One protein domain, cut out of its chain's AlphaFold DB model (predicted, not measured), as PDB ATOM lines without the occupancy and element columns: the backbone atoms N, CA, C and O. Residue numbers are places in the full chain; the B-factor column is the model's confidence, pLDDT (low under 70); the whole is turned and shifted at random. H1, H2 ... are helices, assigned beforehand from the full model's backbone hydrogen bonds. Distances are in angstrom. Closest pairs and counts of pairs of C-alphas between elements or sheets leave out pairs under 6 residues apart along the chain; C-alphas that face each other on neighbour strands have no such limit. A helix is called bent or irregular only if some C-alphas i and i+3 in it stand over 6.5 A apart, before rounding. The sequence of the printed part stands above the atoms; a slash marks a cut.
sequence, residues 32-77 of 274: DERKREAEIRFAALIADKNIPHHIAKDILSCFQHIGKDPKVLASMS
ATOM      1  N   ASP A  32     201.527 195.427 214.540       92.38
ATOM      2  CA  ASP A  32     201.944 195.939 215.849       92.38
ATOM      3  C   ASP A  32     201.511 197.390 216.080       92.38
ATOM      4  O   ASP A  32     201.163 197.762 217.201       92.38
ATOM      5  N   GLU A  33     201.480 198.208 215.027       94.12
ATOM      6  CA  GLU A  33     200.995 199.588 215.105       94.12
ATOM      7  C   GLU A  33     199.482 199.616 215.341       94.12
ATOM      8  O   GLU A  33     199.025 200.285 216.266       94.12
ATOM      9  N   ARG A  34     198.715 198.799 214.607       92.94
ATOM     10  CA  ARG A  34     197.264 198.643 214.820       92.94
ATOM     11  C   ARG A  34     196.935 198.109 216.212       92.94
ATOM     12  O   ARG A  34     195.946 198.521 216.815       92.94
ATOM     13  N   LYS A  35     197.762 197.204 216.743       93.94
ATOM     14  CA  LYS A  35     197.619 196.697 218.112       93.94
ATOM     15  C   LYS A  35     197.787 197.823 219.135       93.94
ATOM     16  O   LYS A  35     196.913 197.998 219.981       93.94
ATOM     17  N   ARG A  36     198.873 198.598 219.039       94.75
ATOM     18  CA  ARG A  36     199.126 199.739 219.939       94.75
ATOM     19  C   ARG A  36     198.014 200.782 219.839       94.75
ATOM     20  O   ARG A  36     197.555 201.287 220.857       94.75
ATOM     21  N   GLU A  37     197.540 201.067 218.629       94.69
ATOM     22  CA  GLU A  37     196.420 201.983 218.407       94.69
ATOM     23  C   GLU A  37     195.137 201.501 219.108       94.69
ATOM     24  O   GLU A  37     194.473 202.280 219.796       94.69
ATOM     25  N   ALA A  38     194.802 200.213 218.988       93.94
ATOM     26  CA  ALA A  38     193.638 199.631 219.652       93.94
ATOM     27  C   ALA A  38     193.746 199.696 221.187       93.94
ATOM     28  O   ALA A  38     192.769 200.037 221.853       93.94
ATOM     29  N   GLU A  39     194.928 199.428 221.748       95.88
ATOM     30  CA  GLU A  39     195.194 199.535 223.190       95.88
ATOM     31  C   GLU A  39     195.031 200.979 223.695       95.88
ATOM     32  O   GLU A  39     194.394 201.205 224.727       95.88
ATOM     33  N   ILE A  40     195.522 201.969 222.939       96.69
ATOM     34  CA  ILE A  40     195.351 203.395 223.258       96.69
ATOM     35  C   ILE A  40     193.867 203.784 223.231       96.69
ATOM     36  O   ILE A  40     193.374 204.409 224.172       96.69
ATOM     37  N   ARG A  41     193.124 203.384 222.189       95.81
ATOM     38  CA  ARG A  41     191.675 203.647 222.079       95.81
ATOM     39  C   ARG A  41     190.888 202.988 223.214       95.81
ATOM     40  O   ARG A  41     189.941 203.579 223.730       95.81
ATOM     41  N   PHE A  42     191.288 201.788 223.626       96.31
ATOM     42  CA  PHE A  42     190.686 201.082 224.752       96.31
ATOM     43  C   PHE A  42     190.904 201.824 226.079       96.31
ATOM     44  O   PHE A  42     189.950 202.037 226.828       96.31
ATOM     45  N   ALA A  43     192.129 202.285 226.347       95.44
ATOM     46  CA  ALA A  43     192.430 203.090 227.529       95.44
ATOM     47  C   ALA A  43     191.669 204.429 227.528       95.44
ATOM     48  O   ALA A  43     191.119 204.826 228.556       95.44
ATOM     49  N   ALA A  44     191.566 205.088 226.368       96.88
ATOM     50  CA  ALA A  44     190.793 206.320 226.216       96.88
ATOM     51  C   ALA A  44     189.303 206.117 226.541       96.88
ATOM     52  O   ALA A  44     188.718 206.946 227.233       96.88
ATOM     53  N   LEU A  45     188.699 204.997 226.118       94.31
ATOM     54  CA  LEU A  45     187.314 204.649 226.459       94.31
ATOM     55  C   LEU A  45     187.115 204.484 227.973       94.31
ATOM     56  O   LEU A  45     186.116 204.957 228.517       94.31
ATOM     57  N   ILE A  46     188.049 203.806 228.647       93.56
ATOM     58  CA  ILE A  46     188.002 203.603 230.101       93.56
ATOM     59  C   ILE A  46     188.020 204.950 230.824       93.56
ATOM     60  O   ILE A  46     187.181 205.178 231.696       93.56
ATOM     61  N   ALA A  47     188.931 205.844 230.432       94.69
ATOM     62  CA  ALA A  47     189.036 207.178 231.012       94.69
ATOM     63  C   ALA A  47     187.781 208.028 230.737       94.69
ATOM     64  O   ALA A  47     187.183 208.552 231.672       94.69
ATOM     65  N   ASP A  48     187.329 208.104 229.480       95.56
ATOM     66  CA  ASP A  48     186.172 208.912 229.063       95.56
ATOM     67  C   ASP A  48     184.866 208.488 229.756       95.56
ATOM     68  O   ASP A  48     184.031 209.318 230.119       95.56
ATOM     69  N   LYS A  49     184.679 207.182 229.979       94.31
ATOM     70  CA  LYS A  49     183.481 206.642 230.645       94.31
ATOM     71  C   LYS A  49     183.641 206.458 232.150       94.31
ATOM     72  O   LYS A  49     182.731 205.918 232.774       94.31
ATOM     73  N   ASN A  50     184.744 206.934 232.733       93.06
ATOM     74  CA  ASN A  50     185.053 206.810 234.159       93.06
ATOM     75  C   ASN A  50     184.967 205.355 234.664       93.06
ATOM     76  O   ASN A  50     184.470 205.084 235.757       93.06
ATOM     77  N   ILE A  51     185.419 204.398 233.851       92.25
ATOM     78  CA  ILE A  51     185.418 202.979 234.213       92.25
ATOM     79  C   ILE A  51     186.592 202.719 235.176       92.25
ATOM     80  O   ILE A  51     187.721 203.112 234.876       92.25
ATOM     81  N   PRO A  52     186.385 202.035 236.318       94.56
ATOM     82  CA  PRO A  52     187.476 201.701 237.227       94.56
ATOM     83  C   PRO A  52     188.575 200.864 236.555       94.56
ATOM     84  O   PRO A  52     188.310 199.803 235.990       94.56
ATOM     85  N   HIS A  53     189.832 201.298 236.692       90.44
ATOM     86  CA  HIS A  53     190.992 200.684 236.031       90.44
ATOM     87  C   HIS A  53     191.162 199.182 236.308       90.44
ATOM     88  O   HIS A  53     191.621 198.446 235.438       90.44
ATOM     89  N   HIS A  54     190.765 198.699 237.492       94.12
ATOM     90  CA  HIS A  54     190.898 197.282 237.846       94.12
ATOM     91  C   HIS A  54     190.019 196.349 236.992       94.12
ATOM     92  O   HIS A  54     190.325 195.166 236.894       94.12
ATOM     93  N   ILE A  55     188.975 196.874 236.335       94.00
ATOM     94  CA  ILE A  55     188.034 196.111 235.491       94.00
ATOM     95  C   ILE A  55     188.542 196.006 234.035       94.00
ATOM     96  O   ILE A  55     188.037 195.212 233.241       94.00
ATOM     97  N   ALA A  56     189.578 196.769 233.660       91.69
ATOM     98  CA  ALA A  56     190.084 196.855 232.284       91.69
ATOM     99  C   ALA A  56     190.402 195.481 231.669       91.69
ATOM    100  O   ALA A  56     190.065 195.209 230.515       91.69
ATOM    101  N   LYS A  57     191.017 194.596 232.462       95.50
ATOM    102  CA  LYS A  57     191.387 193.242 232.039       95.50
ATOM    103  C   LYS A  57     190.164 192.385 231.705       95.50
ATOM    104  O   LYS A  57     190.172 191.681 230.696       95.50
ATOM    105  N   ASP A  58     189.119 192.464 232.524       95.25
ATOM    106  CA  ASP A  58     187.903 191.665 232.352       95.25
ATOM    107  C   ASP A  58     187.128 192.112 231.109       95.25
ATOM    108  O   ASP A  58     186.666 191.287 230.318       95.25
ATOM    109  N   ILE A  59     187.067 193.428 230.870       94.69
ATOM    110  CA  ILE A  59     186.454 193.993 229.663       94.69
ATOM    111  C   ILE A  59     187.231 193.557 228.413       94.69
ATOM    112  O   ILE A  59     186.615 193.124 227.439       94.69
ATOM    113  N   LEU A  60     188.569 193.613 228.431       94.94
ATOM    114  CA  LEU A  60     189.388 193.161 227.300       94.94
ATOM    115  C   LEU A  60     189.163 191.672 227.001       94.94
ATOM    116  O   LEU A  60     188.988 191.299 225.841       94.94
ATOM    117  N   SER A  61     189.111 190.830 228.038       95.81
ATOM    118  CA  SER A  61     188.813 189.403 227.883       95.81
ATOM    119  C   SER A  61     187.436 189.170 227.247       95.81
ATOM    120  O   SER A  61     187.299 188.328 226.356       95.81
ATOM    121  N   CYS A  62     186.434 189.965 227.629       93.31
ATOM    122  CA  CYS A  62     185.106 189.935 227.023       93.31
ATOM    123  C   CYS A  62     185.144 190.313 225.529       93.31
ATOM    124  O   CYS A  62     184.628 189.568 224.695       93.31
ATOM    125  N   PHE A  63     185.827 191.404 225.158       92.50
ATOM    126  CA  PHE A  63     185.992 191.793 223.750       92.50
ATOM    127  C   PHE A  63     186.717 190.729 222.925       92.50
ATOM    128  O   PHE A  63     186.301 190.445 221.807       92.50
ATOM    129  N   GLN A  64     187.762 190.103 223.472       92.81
ATOM    130  CA  GLN A  64     188.469 189.003 222.808       92.81
ATOM    131  C   GLN A  64     187.564 187.787 222.598       92.81
ATOM    132  O   GLN A  64     187.647 187.124 221.566       92.81
ATOM    133  N   HIS A  65     186.688 187.489 223.561       93.25
ATOM    134  CA  HIS A  65     185.735 186.392 223.443       93.25
ATOM    135  C   HIS A  65     184.674 186.662 222.370       93.25
ATOM    136  O   HIS A  65     184.430 185.800 221.528       93.25
ATOM    137  N   ILE A  66     184.070 187.854 222.378       90.12
ATOM    138  CA  ILE A  66     183.039 188.247 221.404       90.12
ATOM    139  C   ILE A  66     183.657 188.429 220.007       90.12
ATOM    140  O   ILE A  66     183.049 188.077 219.003       90.12
ATOM    141  N   GLY A  67     184.894 188.923 219.940       89.00
ATOM    142  CA  GLY A  67     185.645 189.161 218.708       89.00
ATOM    143  C   GLY A  67     186.242 187.914 218.051       89.00
ATOM    144  O   GLY A  67     186.942 188.057 217.050       89.00
ATOM    145  N   LYS A  68     185.976 186.703 218.566       93.00
ATOM    146  CA  LYS A  68     186.374 185.444 217.907       93.00
ATOM    147  C   LYS A  68     185.806 185.322 216.493       93.00
ATOM    148  O   LYS A  68     186.473 184.769 215.625       93.00
ATOM    149  N   ASP A  69     184.600 185.846 216.279       92.44
ATOM    150  CA  ASP A  69     184.021 186.042 214.952       92.44
ATOM    151  C   ASP A  69     183.905 187.550 214.665       92.44
ATOM    152  O   ASP A  69     182.966 188.211 215.127       92.44
ATOM    153  N   PRO A  70     184.846 188.120 213.888       90.56
ATOM    154  CA  PRO A  70     184.833 189.538 213.555       90.56
ATOM    155  C   PRO A  70     183.568 189.983 212.811       90.56
ATOM    156  O   PRO A  70     183.165 191.137 212.950       90.56
ATOM    157  N   LYS A  71     182.918 189.094 212.041       93.25
ATOM    158  CA  LYS A  71     181.695 189.434 211.297       93.25
ATOM    159  C   LYS A  71     180.523 189.634 212.247       93.25
ATOM    160  O   LYS A  71     179.769 190.593 212.089       93.25
ATOM    161  N   VAL A  72     180.403 188.770 213.257       92.69
ATOM    162  CA  VAL A  72     179.386 188.919 214.304       92.69
ATOM    163  C   VAL A  72     179.608 190.232 215.040       92.69
ATOM    164  O   VAL A  72     178.690 191.050 215.068       92.69
ATOM    165  N   LEU A  73     180.824 190.487 215.537       92.19
ATOM    166  CA  LEU A  73     181.137 191.718 216.268       92.19
ATOM    167  C   LEU A  73     180.845 192.981 215.437       92.19
ATOM    168  O   LEU A  73     180.266 193.928 215.964       92.19
ATOM    169  N   ALA A  74     181.177 192.982 214.143       94.56
ATOM    170  CA  ALA A  74     180.893 194.104 213.248       94.56
ATOM    171  C   ALA A  74     179.390 194.304 212.976       94.56
ATOM    172  O   ALA A  74     178.937 195.433 212.801       94.56
ATOM    173  N   SER A  75     178.605 193.222 212.947       95.50
ATOM    174  CA  SER A  75     177.149 193.275 212.733       95.50
ATOM    175  C   SER A  75     176.349 193.632 213.992       95.50
ATOM    176  O   SER A  75     175.161 193.961 213.913       95.50
ATOM    177  N   MET A  76     176.971 193.550 215.172       93.12
ATOM    178  CA  MET A  76     176.300 193.820 216.435       93.12
ATOM    179  C   MET A  76     175.917 195.297 216.558       93.12
ATOM    180  O   MET A  76     176.727 196.202 216.397       93.12
ATOM    181  N   SER A  77     174.668 195.536 216.956       94.81
ATOM    182  CA  SER A  77     174.179 196.852 217.368       94.81
ATOM    183  C   SER A  77     173.816 196.839 218.849       94.81
ATOM    184  O   SER A  77     173.146 195.913 219.319       94.81
TER     185      SER A  77
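Overview. This is residues 32 to 77 of the 274 residues of the protein "Dimer_Tnp_hAT domain-containing protein" of Trachymyrmex cornetzi (UniProt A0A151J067). Two long helices, H1 and H2, make an open V with its corner at residues 46 to 53, and the short H3 turns off the far end of H2. Residues 32 to 38 of H1 stick out. The printed part has 46 residues, with three named helices in the order H1, H2, H3 and no named strand: all helix. It is only just loose, close to compact, with a radius of gyration of the C-alphas of 11.6 A and spans of 28 by 23 by 17 A.

Along the chain. H1, residues 32 to 48, begins at C-alpha 32 (201.944, 195.939, 215.849) and measures 24.3 A. H2, residues 53 to 66, measures 20.8 A and is irregular: C-alphas 54 and 57 are 7.1 A apart. H3, residues 70 to 75, ends at C-alpha 75 (177.149, 193.275, 212.733).

Arrangement. H1 and H2 are close but not clearly touching, the closest C-alphas, of Ile 46 and His 53, 7.3 A apart; they run opposite ways at a steep tilt of 54 degrees. H2 and H3 are also close but not clearly touching, Ile 66 to Leu 73 the closest C-alphas at 6.5 A, and about perpendicular at 85 degrees. H1 and H3 are apart. Every O i to N i+4 pair is within hydrogen-bond range in H1 and H3, and 8 of 10 in H2.

Size, cuts and confidence. The C-alphas farthest apart, of Pro 52 and Lys 71, are 29.3 A apart. Both links are tight, the printed part has no cut, and no printed residue is under 70 in pLDDT.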